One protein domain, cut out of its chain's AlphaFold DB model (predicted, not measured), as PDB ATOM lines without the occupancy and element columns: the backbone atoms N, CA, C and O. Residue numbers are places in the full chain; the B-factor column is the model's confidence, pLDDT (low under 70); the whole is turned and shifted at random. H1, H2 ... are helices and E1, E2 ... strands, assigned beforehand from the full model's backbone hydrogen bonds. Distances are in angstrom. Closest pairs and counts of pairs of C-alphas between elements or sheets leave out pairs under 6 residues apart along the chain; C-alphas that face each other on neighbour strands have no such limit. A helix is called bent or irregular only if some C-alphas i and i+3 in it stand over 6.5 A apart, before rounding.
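This is residues 76 to 170 of the 328 residues of the protein "GNAT family N-acetyltransferase" of Clostridiaceae bacterium (UniProt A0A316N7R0). A twisted sheet of four strands forms the middle of the domain, with H1 and H2 over one face and H4 over the opposite face at E4; short H3 grazes the sheet. The printed part has 95 residues with four named helices and four named strands, in the order H1 H2 E1 E2 E3 H3 E4 H4. The sheet runs E1 E2 E3 E4, mixed, and the class is mixed, helices and strands. The whole is compact, with a radius of gyration of the C-alphas of 12.4 A and spans of 37 by 25 by 22 A.

H1, residues 79 to 88, is irregular, with C-alphas 80 and 83 7.4 A apart. It touches H2, residues 95 to 101, at a steep tilt of 53 degrees; their closest C-alphas, Lys 82 and Ile 101, are 5.3 A apart. E1, residues 107 to 110, E2, residues 118 to 123, and E3, residues 126 to 131, form a meander, each strand the antiparallel neighbour of the one before; within hydrogen-bond range are N 109 and O 120, 2.8 A, and N 121 and O 128, 2.9 A. H1 and H2 are on the same face of this sheet, at heights of 9.0 A and 8.4 A. E3, H3, residues 135 to 139, and E4, residues 150 to 154, form a strand-helix-strand unit, two parallel neighbour strands with a helix between, its crossover right-handed; N 129 and O 153 are 2.8 A apart. H4, residues 158 to 166, is over E4 on the opposite face and only just touches H3, with 3 pairs of C-alphas within 8 A, the closest Ile 135 and Trp 162, 7.4 A. Every O i to N i+4 pair is within hydrogen-bond range in H2, 4 of 5 in H4, 0 of 6 in H1 and 0 of 1 in H3; for O i to N i+3, H1 has 3 of 7 and H3 2 of 2.

H1 begins at C-alpha 79 (206.385, 132.062, 154.511) and spans 16.6 A; E2 spans 17.1 A and E3 16.9 A. H4 spans 13.1 A and ends at C-alpha 166 (177.170, 132.899, 154.380).

The two C-alphas farthest apart, Asp 80 and Gly 169, are 37.9 A apart. The printed part has no cut, no link is long, and no printed residue is under 70 in pLDDT.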
ATOM      1  N   GLU A  76     197.175 137.794 152.587       95.75
ATOM      2  CA  GLU A  76     197.871 136.515 152.542       95.75
ATOM      3  C   GLU A  76     199.289 136.691 153.093       95.75
ATOM      4  O   GLU A  76     200.010 137.622 152.715       95.75
ATOM      5  N   LEU A  77     199.667 135.826 154.026       96.50
ATOM      6  CA  LEU A  77     200.970 135.844 154.669       96.50
ATOM      7  C   LEU A  77     201.992 135.090 153.824       96.50
ATOM      8  O   LEU A  77     201.744 133.971 153.369       96.50
ATOM      9  N   LYS A  78     203.176 135.684 153.679       96.12
ATOM     10  CA  LYS A  78     204.347 134.992 153.131       96.12
ATOM     11  C   LYS A  78     204.912 134.004 154.147       96.12
ATOM     12  O   LYS A  78     204.587 134.057 155.333       96.12
ATOM     13  N   GLU A  79     205.780 133.112 153.683       92.00
ATOM     14  CA  GLU A  79     206.385 132.062 154.511       92.00
ATOM     15  C   GLU A  79     207.075 132.605 155.773       92.00
ATOM     16  O   GLU A  79     206.913 132.055 156.861       92.00
ATOM     17  N   ASP A  80     207.781 133.728 155.661       92.00
ATOM     18  CA  ASP A  80     208.497 134.389 156.754       92.00
ATOM     19  C   ASP A  80     207.590 135.199 157.704       92.00
ATOM     20  O   ASP A  80     208.061 135.749 158.699       92.00
ATOM     21  N   GLU A  81     206.279 135.250 157.443       94.69
ATOM     22  CA  GLU A  81     205.318 136.084 158.175       94.69
ATOM     23  C   GLU A  81     204.335 135.272 159.044       94.69
ATOM     24  O   GLU A  81     203.584 135.848 159.838       94.69
ATOM     25  N   LYS A  82     204.331 133.936 158.936       95.81
ATOM     26  CA  LYS A  82     203.326 133.063 159.578       95.81
ATOM     27  C   LYS A  82     203.488 132.888 161.090       95.81
ATOM     28  O   LYS A  82     202.568 132.414 161.753       95.81
ATOM     29  N   GLU A  83     204.605 133.323 161.665       93.31
ATOM     30  CA  GLU A  83     204.873 133.198 163.104       93.31
ATOM     31  C   GLU A  83     203.826 133.932 163.967       93.31
ATOM     32  O   GLU A  83     203.494 133.494 165.071       93.31
ATOM     33  N   CYS A  84     203.231 135.010 163.437       92.81
ATOM     34  CA  CYS A  84     202.170 135.761 164.113       92.81
ATOM     35  C   CYS A  84     200.888 134.941 164.366       92.81
ATOM     36  O   CYS A  84     200.095 135.301 165.238       92.81
ATOM     37  N   LEU A  85     200.698 133.821 163.658       96.50
ATOM     38  CA  LEU A  85     199.525 132.955 163.781       96.50
ATOM     39  C   LEU A  85     199.558 132.089 165.046       96.50
ATOM     40  O   LEU A  85     198.497 131.694 165.524       96.50
ATOM     41  N   LYS A  86     200.739 131.821 165.627       94.69
ATOM     42  CA  LYS A  86     200.888 130.903 166.775       94.69
ATOM     43  C   LYS A  86     199.992 131.273 167.952       94.69
ATOM     44  O   LYS A  86     199.368 130.409 168.556       94.69
ATOM     45  N   MET A  87     199.930 132.564 168.277       94.44
ATOM     46  CA  MET A  87     199.104 133.046 169.384       94.44
ATOM     47  C   MET A  87     197.617 133.010 169.028       94.44
ATOM     48  O   MET A  87     196.808 132.561 169.837       94.44
ATOM     49  N   LEU A  88     197.269 133.439 167.811       96.38
ATOM     50  CA  LEU A  88     195.887 133.514 167.342       96.38
ATOM     51  C   LEU A  88     195.224 132.131 167.268       96.38
ATOM     52  O   LEU A  88     194.080 131.986 167.676       96.38
ATOM     53  N   PHE A  89     195.962 131.115 166.816       97.19
ATOM     54  CA  PHE A  89     195.480 129.740 166.651       97.19
ATOM     55  C   PHE A  89     195.770 128.833 167.858       97.19
ATOM     56  O   PHE A  89     195.562 127.627 167.784       97.19
ATOM     57  N   SER A  90     196.238 129.380 168.984       94.25
ATOM     58  CA  SER A  90     196.696 128.591 170.145       94.25
ATOM     59  C   SER A  90     195.633 127.679 170.778       94.25
ATOM     60  O   SER A  90     195.978 126.687 171.419       94.25
ATOM     61  N   SER A  91     194.347 127.991 170.597       92.69
ATOM     62  CA  SER A  91     193.217 127.171 171.050       92.69
ATOM     63  C   SER A  91     192.941 125.962 170.151       92.69
ATOM     64  O   SER A  91     192.327 124.999 170.606       92.69
ATOM     65  N   LEU A  92     193.401 125.988 168.899       92.75
ATOM     66  CA  LEU A  92     193.262 124.901 167.940       92.75
ATOM     67  C   LEU A  92     194.572 124.114 167.886       92.75
ATOM     68  O   LEU A  92     195.528 124.481 167.205       92.75
ATOM     69  N   GLN A  93     194.624 123.004 168.615       85.88
ATOM     70  CA  GLN A  93     195.786 122.118 168.624       85.88
ATOM     71  C   GLN A  93     195.744 121.145 167.438       85.88
ATOM     72  O   GLN A  93     195.777 119.938 167.636       85.88
ATOM     73  N   ASP A  94     195.670 121.638 166.205       94.12
ATOM     74  CA  ASP A  94     195.642 120.798 164.997       94.12
ATOM     75  C   ASP A  94     197.039 120.679 164.361       94.12
ATOM     76  O   ASP A  94     197.847 121.609 164.440       94.12
ATOM     77  N   SER A  95     197.368 119.520 163.784       96.44
ATOM     78  CA  SER A  95     198.682 119.310 163.166       96.44
ATOM     79  C   SER A  95     198.828 120.070 161.839       96.44
ATOM     80  O   SER A  95     199.909 120.589 161.548       96.44
ATOM     81  N   LEU A  96     197.732 120.267 161.094       97.81
ATOM     82  CA  LEU A  96     197.719 121.024 159.839       97.81
ATOM     83  C   LEU A  96     198.020 122.508 160.090       97.81
ATOM     84  O   LEU A  96     198.723 123.151 159.310       97.81
ATOM     85  N   ILE A  97     197.569 123.055 161.223       97.69
ATOM     86  CA  ILE A  97     197.926 124.417 161.647       97.69
ATOM     87  C   ILE A  97     199.442 124.536 161.836       97.69
ATOM     88  O   ILE A  97     200.055 125.472 161.315       97.69
ATOM     89  N   GLN A  98     200.061 123.583 162.544       96.81
ATOM     90  CA  GLN A  98     201.516 123.572 162.745       96.81
ATOM     91  C   GLN A  98     202.248 123.448 161.415       96.81
ATOM     92  O   GLN A  98     203.174 124.211 161.145       96.81
ATOM     93  N   SER A  99     201.781 122.546 160.559       97.69
ATOM     94  CA  SER A  99     202.295 122.346 159.213       97.69
ATOM     95  C   SER A  99     202.320 123.644 158.394       97.69
ATOM     96  O   SER A  99     203.348 123.989 157.803       97.69
ATOM     97  N   CYS A 100     201.242 124.433 158.438       98.19
ATOM     98  CA  CYS A 100     201.188 125.728 157.763       98.19
ATOM     99  C   CYS A 100     202.127 126.764 158.364       98.19
ATOM    100  O   CYS A 100     202.861 127.418 157.620       98.19
ATOM    101  N   ILE A 101     202.137 126.908 159.691       97.31
ATOM    102  CA  ILE A 101     203.008 127.866 160.387       97.31
ATOM    103  C   ILE A 101     204.488 127.553 160.129       97.31
ATOM    104  O   ILE A 101     205.294 128.467 159.985       97.31
ATOM    105  N   GLN A 102     204.843 126.272 160.022       97.12
ATOM    106  CA  GLN A 102     206.206 125.813 159.753       97.12
ATOM    107  C   GLN A 102     206.581 125.816 158.261       97.12
ATOM    108  O   GLN A 102     207.695 125.412 157.929       97.12
ATOM    109  N   ASN A 103     205.690 126.271 157.373       96.88
ATOM    110  CA  ASN A 103     205.873 126.305 155.915       96.88
ATOM    111  C   ASN A 103     206.031 124.935 155.245       96.88
ATOM    112  O   ASN A 103     206.705 124.814 154.226       96.88
ATOM    113  N   TYR A 104     205.387 123.903 155.788       97.06
ATOM    114  CA  TYR A 104     205.316 122.605 155.124       97.06
ATOM    115  C   TYR A 104     204.167 122.578 154.110       97.06
ATOM    116  O   TYR A 104     204.386 122.245 152.948       97.06
ATOM    117  N   PHE A 105     202.948 122.936 154.516       97.00
ATOM    118  CA  PHE A 105     201.779 122.895 153.631       97.00
ATOM    119  C   PHE A 105     200.871 124.102 153.840       97.00
ATOM    120  O   PHE A 105     200.767 124.635 154.937       97.00
ATOM    121  N   GLY A 106     200.163 124.503 152.788       96.00
ATOM    122  CA  GLY A 106     199.066 125.458 152.894       96.00
ATOM    123  C   GLY A 106     199.447 126.936 152.995       96.00
ATOM    124  O   GLY A 106     200.608 127.357 152.916       96.00
ATOM    125  N   ARG A 107     198.393 127.737 153.117       97.19
ATOM    126  CA  ARG A 107     198.383 129.198 152.996       97.19
ATOM    127  C   ARG A 107     197.632 129.805 154.173       97.19
ATOM    128  O   ARG A 107     196.802 129.140 154.791       97.19
ATOM    129  N   ALA A 108     197.909 131.066 154.482       97.88
ATOM    130  CA  ALA A 108     197.260 131.744 155.595       97.88
ATOM    131  C   ALA A 108     196.920 133.194 155.264       97.88
ATOM    132  O   ALA A 108     197.694 133.880 154.601       97.88
ATOM    133  N   TRP A 109     195.793 133.663 155.791       97.56
ATOM    134  CA  TRP A 109     195.314 135.034 155.668       97.56
ATOM    135  C   TRP A 109     195.037 135.617 157.044       97.56
ATOM    136  O   TRP A 109     194.628 134.899 157.959       97.56
ATOM    137  N   VAL A 110     195.236 136.926 157.174       96.19
ATOM    138  CA  VAL A 110     194.894 137.697 158.374       96.19
ATOM    139  C   VAL A 110     194.271 139.036 158.010       96.19
ATOM    140  O   VAL A 110     194.534 139.593 156.941       96.19
ATOM    141  N   ASP A 111     193.499 139.588 158.940       92.38
ATOM    142  CA  ASP A 111     192.953 140.945 158.853       92.38
ATOM    143  C   ASP A 111     194.045 142.026 158.925       92.38
ATOM    144  O   ASP A 111     193.937 143.086 158.305       92.38
ATOM    145  N   GLN A 112     195.115 141.764 159.680       88.56
ATOM    146  CA  GLN A 112     196.279 142.638 159.800       88.56
ATOM    147  C   GLN A 112     197.517 141.861 160.260       88.56
ATOM    148  O   GLN A 112     197.442 141.013 161.141       88.56
ATOM    149  N   LYS A 113     198.698 142.190 159.719       87.50
ATOM    150  CA  LYS A 113     199.949 141.476 160.054       87.50
ATOM    151  C   LYS A 113     200.393 141.664 161.505       87.50
ATOM    152  O   LYS A 113     200.926 140.753 162.129       87.50
ATOM    153  N   ARG A 114     200.217 142.874 162.044       87.94
ATOM    154  CA  ARG A 114     200.617 143.197 163.417       87.94
ATOM    155  C   ARG A 114     199.429 142.983 164.344       87.94
ATOM    156  O   ARG A 114     198.468 143.737 164.257       87.94
ATOM    157  N   ASN A 115     199.548 142.021 165.260       88.12
ATOM    158  CA  ASN A 115     198.484 141.619 166.185       88.12
ATOM    159  C   ASN A 115     197.186 141.267 165.430       88.12
ATOM    160  O   ASN A 115     196.202 142.004 165.554       88.12
ATOM    161  N   PRO A 116     197.198 140.195 164.615       93.56
ATOM    162  CA  PRO A 116     196.014 139.770 163.878       93.56
ATOM    163  C   PRO A 116     194.868 139.484 164.851       93.56
ATOM    164  O   PRO A 116     195.079 138.890 165.911       93.56
ATOM    165  N   THR A 117     193.665 139.935 164.504       93.94
ATOM    166  CA  THR A 117     192.457 139.671 165.299       93.94
ATOM    167  C   THR A 117     191.592 138.585 164.685       93.94
ATOM    168  O   THR A 117     190.807 137.979 165.410       93.94
ATOM    169  N   SER A 118     191.761 138.327 163.387       94.88
ATOM    170  CA  SER A 118     191.038 137.314 162.618       94.88
ATOM    171  C   SER A 118     192.016 136.632 161.666       94.88
ATOM    172  O   SER A 118     192.828 137.300 161.023       94.88
ATOM    173  N   GLY A 119     191.959 135.307 161.579       96.44
ATOM    174  CA  GLY A 119     192.893 134.525 160.776       96.44
ATOM    175  C   GLY A 119     192.236 133.306 160.150       96.44
ATOM    176  O   GLY A 119     191.360 132.689 160.759       96.44
ATOM    177  N   LYS A 120     192.695 132.942 158.950       97.62
ATOM    178  CA  LYS A 120     192.340 131.693 158.269       97.62
ATOM    179  C   LYS A 120     193.606 130.970 157.829       97.62
ATOM    180  O   LYS A 120     194.465 131.583 157.203       97.62
ATOM    181  N   ILE A 121     193.707 129.682 158.132       98.19
ATOM    182  CA  ILE A 121     194.735 128.777 157.604       98.19
ATOM    183  C   ILE A 121     194.036 127.774 156.696       98.19
ATOM    184  O   ILE A 121     193.094 127.133 157.142       98.19
ATOM    185  N   VAL A 122     194.489 127.628 155.452       97.62
ATOM    186  CA  VAL A 122     193.983 126.624 154.504       97.62
ATOM    187  C   VAL A 122     195.090 125.626 154.205       97.62
ATOM    188  O   VAL A 122     196.149 126.010 153.707       97.62
ATOM    189  N   VAL A 123     194.836 124.353 154.490       96.38
ATOM    190  CA  VAL A 123     195.736 123.231 154.211       96.38
ATOM    191  C   VAL A 123     194.901 122.122 153.590       96.38
ATOM    192  O   VAL A 123     194.071 121.524 154.269       96.38
ATOM    193  N   SER A 124     195.131 121.858 152.304       92.69
ATOM    194  CA  SER A 124     194.298 120.947 151.514       92.69
ATOM    195  C   SER A 124     192.807 121.322 151.591       92.69
ATOM    196  O   SER A 124     192.453 122.495 151.450       92.69
ATOM    197  N   ASP A 125     191.936 120.350 151.836       94.06
ATOM    198  CA  ASP A 125     190.502 120.509 152.044       94.06
ATOM    199  C   ASP A 125     190.127 121.103 153.415       94.06
ATOM    200  O   ASP A 125     188.952 121.383 153.638       94.06
ATOM    201  N   PHE A 126     191.074 121.359 154.324       97.06
ATOM    202  CA  PHE A 126     190.795 121.980 155.623       97.06
ATOM    203  C   PHE A 126     191.037 123.486 155.621       97.06
ATOM    204  O   PHE A 126     192.031 123.996 155.103       97.06
ATOM    205  N   ALA A 127     190.152 124.198 156.310       97.50
ATOM    206  CA  ALA A 127     190.272 125.616 156.591       97.50
ATOM    207  C   ALA A 127     189.988 125.900 158.072       97.50
ATOM    208  O   ALA A 127     188.868 125.756 158.558       97.50
ATOM    209  N   PHE A 128     191.012 126.341 158.792       98.25
ATOM    210  CA  PHE A 128     190.946 126.686 160.206       98.25
ATOM    211  C   PHE A 128     190.712 128.184 160.368       98.25
ATOM    212  O   PHE A 128     191.437 128.987 159.786       98.25
ATOM    213  N   LEU A 129     189.732 128.555 161.183       97.94
ATOM    214  CA  LEU A 129     189.322 129.926 161.470       97.94
ATOM    215  C   LEU A 129     189.604 130.235 162.938       97.94
ATOM    216  O   LEU A 129     189.179 129.492 163.823       97.94
ATOM    217  N   ALA A 130     190.305 131.335 163.197       97.56
ATOM    218  CA  ALA A 130     190.626 131.755 164.554       97.56
ATOM    219  C   ALA A 130     190.426 133.256 164.764       97.56
ATOM    220  O   ALA A 130     190.633 134.065 163.856       97.56
ATOM    221  N   GLY A 131     190.050 133.626 165.988       95.62
ATOM    222  CA  GLY A 131     189.802 135.015 166.357       95.62
ATOM    223  C   GLY A 131     188.403 135.508 165.989       95.62
ATOM    224  O   GLY A 131     187.440 134.744 166.000       95.62
ATOM    225  N   GLN A 132     188.267 136.810 165.744       93.69
ATOM    226  CA  GLN A 132     186.973 137.442 165.494       93.69
ATOM    227  C   GLN A 132     186.396 137.000 164.137       93.69
ATOM    228  O   GLN A 132     187.128 136.939 163.154       93.69
ATOM    229  N   PRO A 133     185.086 136.700 164.052       91.44
ATOM    230  CA  PRO A 133     184.456 136.419 162.772       91.44
ATOM    231  C   PRO A 133     184.540 137.597 161.803       91.44
ATOM    232  O   PRO A 133     184.109 138.707 162.123       91.44
ATOM    233  N   ASP A 134     185.023 137.324 160.595       88.44
ATOM    234  CA  ASP A 134     185.056 138.262 159.476       88.44
ATOM    235  C   ASP A 134     184.546 137.561 158.209       88.44
ATOM    236  O   ASP A 134     184.890 136.416 157.925       88.44
ATOM    237  N   ILE A 135     183.681 138.229 157.449       83.44
ATOM    238  CA  ILE A 135     183.100 137.665 156.228       83.44
ATOM    239  C   ILE A 135     184.105 137.587 155.078       83.44
ATOM    240  O   ILE A 135     184.043 136.656 154.283       83.44
ATOM    241  N   GLU A 136     185.024 138.547 154.966       87.44
ATOM    242  CA  GLU A 136     185.983 138.586 153.863       87.44
ATOM    243  C   GLU A 136     186.986 137.438 153.994       87.44
ATOM    244  O   GLU A 136     187.324 136.805 152.995       87.44
ATOM    245  N   ILE A 137     187.390 137.095 155.224       91.38
ATOM    246  CA  ILE A 137     188.346 136.009 155.457       91.38
ATOM    247  C   ILE A 137     187.752 134.621 155.199       91.38
ATOM    248  O   ILE A 137     188.492 133.728 154.790       91.38
ATOM    249  N   LEU A 138     186.433 134.434 155.368       90.38
ATOM    250  CA  LEU A 138     185.764 133.168 155.032       90.38
ATOM    251  C   LEU A 138     186.007 132.786 153.572       90.38
ATOM    252  O   LEU A 138     186.264 131.618 153.295       90.38
ATOM    253  N   HIS A 139     186.006 133.773 152.673       89.06
ATOM    254  CA  HIS A 139     186.166 133.584 151.230       89.06
ATOM    255  C   HIS A 139     187.625 133.470 150.767       89.06
ATOM    256  O   HIS A 139     187.887 133.063 149.638       89.06
ATOM    257  N   CYS A 140     188.604 133.792 151.616       90.62
ATOM    258  CA  CYS A 140     190.014 133.686 151.244       90.62
ATOM    259  C   CYS A 140     190.439 132.225 151.056       90.62
ATOM    260  O   CYS A 140     190.246 131.404 151.953       90.62
ATOM    261  N   GLY A 141     191.037 131.900 149.906       86.75
ATOM    262  CA  GLY A 141     191.529 130.546 149.622       86.75
ATOM    263  C   GLY A 141     190.440 129.470 149.674       86.75
ATOM    264  O   GLY A 141     190.712 128.339 150.075       86.75
ATOM    265  N   MET A 142     189.193 129.841 149.374       86.44
ATOM    266  CA  MET A 142     188.107 128.886 149.182       86.44
ATOM    267  C   MET A 142     188.304 128.167 147.850       86.44
ATOM    268  O   MET A 142     188.255 128.804 146.807       86.44
ATOM    269  N   ASP A 143     188.473 126.849 147.909       82.62
ATOM    270  CA  ASP A 143     188.603 125.994 146.722       82.62
ATOM    271  C   ASP A 143     187.571 124.833 146.750       82.62
ATOM    272  O   ASP A 143     187.621 123.904 145.945       82.62
ATOM    273  N   GLY A 144     186.626 124.868 147.703       80.81
ATOM    274  CA  GLY A 144     185.661 123.795 147.962       80.81
ATOM    275  C   GLY A 144     184.555 123.694 146.910       80.81
ATOM    276  O   GLY A 144     183.881 124.673 146.591       80.81
ATOM    277  N   THR A 145     184.297 122.479 146.434       86.19
ATOM    278  CA  THR A 145     183.237 122.165 145.463       86.19
ATOM    279  C   THR A 145     182.172 121.268 146.085       86.19
ATOM    280  O   THR A 145     182.359 120.701 147.157       86.19
ATOM    281  N   LYS A 146     181.031 121.089 145.412       84.94
ATOM    282  CA  LYS A 146     179.973 120.206 145.926       84.94
ATOM    283  C   LYS A 146     180.427 118.742 146.047       84.94
ATOM    284  O   LYS A 146     179.914 118.021 146.899       84.94
ATOM    285  N   GLN A 147     181.341 118.300 145.184       86.81
ATOM    286  CA  GLN A 147     181.923 116.957 145.205       86.81
ATOM    287  C   GLN A 147     183.034 116.836 146.257       86.81
ATOM    288  O   GLN A 147     183.097 115.828 146.955       86.81
ATOM    289  N   HIS A 148     183.851 117.880 146.403       89.31
ATOM    290  CA  HIS A 148     184.963 117.951 147.351       89.31
ATOM    291  C   HIS A 148     184.815 119.215 148.209       89.31
ATOM    292  O   HIS A 148     185.400 120.253 147.878       89.31
ATOM    293  N   PRO A 149     183.959 119.179 149.248       94.94
ATOM    294  CA  PRO A 149     183.692 120.349 150.073       94.94
ATOM    295  C   PRO A 149     184.911 120.710 150.924       94.94
ATOM    296  O   PRO A 149     185.654 119.834 151.354       94.94
ATOM    297  N   GLN A 150     185.079 121.999 151.220       96.12
ATOM    298  CA  GLN A 150     186.102 122.459 152.161       96.12
ATOM    299  C   GLN A 150     185.580 122.299 153.598       96.12
ATOM    300  O   GLN A 150     184.470 122.727 153.914       96.12
ATOM    301  N   THR A 151     186.374 121.698 154.480       97.12
ATOM    302  CA  THR A 151     186.064 121.500 155.897       97.12
ATOM    303  C   THR A 151     186.510 122.713 156.715       97.12
ATOM    304  O   THR A 151     187.699 122.922 156.940       97.12
ATOM    305  N   LEU A 152     185.553 123.507 157.198       97.62
ATOM    306  CA  LEU A 152     185.791 124.630 158.101       97.62
ATOM    307  C   LEU A 152     185.813 124.172 159.563       97.62
ATOM    308  O   LEU A 152     184.828 123.628 160.072       97.62
ATOM    309  N   VAL A 153     186.911 124.475 160.252       97.62
ATOM    310  CA  VAL A 153     187.106 124.270 161.693       97.62
ATOM    311  C   VAL A 153     187.281 125.636 162.344       97.62
ATOM    312  O   VAL A 153     188.079 126.435 161.866       97.62
ATOM    313  N   ALA A 154     186.559 125.931 163.422       96.88
ATOM    314  CA  ALA A 154     186.617 127.246 164.061       96.88
ATOM    315  C   ALA A 154     186.988 127.165 165.545       96.88
ATOM    316  O   ALA A 154     186.518 126.279 166.258       96.88
ATOM    317  N   ASP A 155     187.786 128.126 166.016       93.88
ATOM    318  CA  ASP A 155     188.230 128.228 167.415       93.88
ATOM    319  C   ASP A 155     187.110 128.579 168.403       93.88
ATOM    320  O   ASP A 155     187.251 128.369 169.610       93.88
ATOM    321  N   ARG A 156     186.014 129.152 167.898       93.19
ATOM    322  CA  ARG A 156     184.908 129.669 168.702       93.19
ATOM    323  C   ARG A 156     183.565 129.522 168.007       93.19
ATOM    324  O   ARG A 156     183.456 129.550 166.780       93.19
ATOM    325  N   THR A 157     182.522 129.446 168.822       92.88
ATOM    326  CA  THR A 157     181.144 129.230 168.374       92.88
ATOM    327  C   THR A 157     180.569 130.397 167.577       92.88
ATOM    328  O   THR A 157     179.644 130.201 166.795       92.88
ATOM    329  N   GLU A 158     181.101 131.612 167.736       93.94
ATOM    330  CA  GLU A 158     180.628 132.789 167.010       93.94
ATOM    331  C   GLU A 158     180.779 132.614 165.497       93.94
ATOM    332  O   GLU A 158     179.899 133.054 164.764       93.94
ATOM    333  N   TRP A 159     181.812 131.910 165.019       95.44
ATOM    334  CA  TRP A 159     181.981 131.603 163.593       95.44
ATOM    335  C   TRP A 159     180.824 130.798 163.006       95.44
ATOM    336  O   TRP A 159     180.500 130.977 161.836       95.44
ATOM    337  N   PHE A 160     180.169 129.947 163.796       95.38
ATOM    338  CA  PHE A 160     179.138 129.031 163.306       95.38
ATOM    339  C   PHE A 160     177.966 129.784 162.680       95.38
ATOM    340  O   PHE A 160     177.583 129.502 161.548       95.38
ATOM    341  N   ALA A 161     177.468 130.826 163.353       92.50
ATOM    342  CA  ALA A 161     176.385 131.651 162.823       92.50
ATOM    343  C   ALA A 161     176.781 132.394 161.532       92.50
ATOM    344  O   ALA A 161     175.932 132.647 160.676       92.50
ATOM    345  N   TRP A 162     178.061 132.749 161.378       93.12
ATOM    346  CA  TRP A 162     178.566 133.389 160.162       93.12
ATOM    347  C   TRP A 162     178.682 132.396 159.010       93.12
ATOM    348  O   TRP A 162     178.209 132.699 157.918       93.12
ATOM    349  N   ILE A 163     179.226 131.205 159.266       94.81
ATOM    350  CA  ILE A 163     179.330 130.123 158.279       94.81
ATOM    351  C   ILE A 163     177.936 129.726 157.785       94.81
ATOM    352  O   ILE A 163     177.682 129.719 156.583       94.81
ATOM    353  N   GLU A 164     177.003 129.459 158.699       95.44
ATOM    354  CA  GLU A 164     175.643 129.027 158.354       95.44
ATOM    355  C   GLU A 164     174.883 130.073 157.533       95.44
ATOM    356  O   GLU A 164     174.105 129.727 156.641       95.44
ATOM    357  N   LYS A 165     175.110 131.357 157.829       92.94
ATOM    358  CA  LYS A 165     174.508 132.471 157.098       92.94
ATOM    359  C   LYS A 165     175.129 132.653 155.718       92.94
ATOM    360  O   LYS A 165     174.389 132.872 154.760       92.94
ATOM    361  N   GLU A 166     176.454 132.619 155.625       92.44
ATOM    362  CA  GLU A 166     177.170 132.899 154.380       92.44
ATOM    363  C   GLU A 166     177.006 131.767 153.367       92.44
ATOM    364  O   GLU A 166     176.732 132.009 152.194       92.44
ATOM    365  N   PHE A 167     177.066 130.523 153.840       93.38
ATOM    366  CA  PHE A 167     176.951 129.329 153.010       93.38
ATOM    367  C   PHE A 167     175.543 128.729 153.047       93.38
ATOM    368  O   PHE A 167     175.380 127.525 152.870       93.38
ATOM    369  N   ALA A 168     174.499 129.526 153.292       95.12
ATOM    370  CA  ALA A 168     173.130 129.027 153.413       95.12
ATOM    371  C   ALA A 168     172.710 128.161 152.202       95.12
ATOM    372  O   ALA A 168     172.747 128.600 151.053       95.12
ATOM    373  N   GLY A 169     172.309 126.910 152.465       95.06
ATOM    374  CA  GLY A 169     171.979 125.913 151.431       95.06
ATOM    375  C   GLY A 169     173.191 125.241 150.765       95.06
ATOM    376  O   GLY A 169     173.008 124.383 149.900       95.06
ATOM    377  N   LYS A 170     174.408 125.611 151.174       95.62
ATOM    378  CA  LYS A 170     175.696 125.133 150.661       95.62
ATOM    379  C   LYS A 170     176.669 124.692 151.762       95.62
ATOM    380  O   LYS A 170     177.883 124.837 151.636       95.62
TER     381      LYS A 170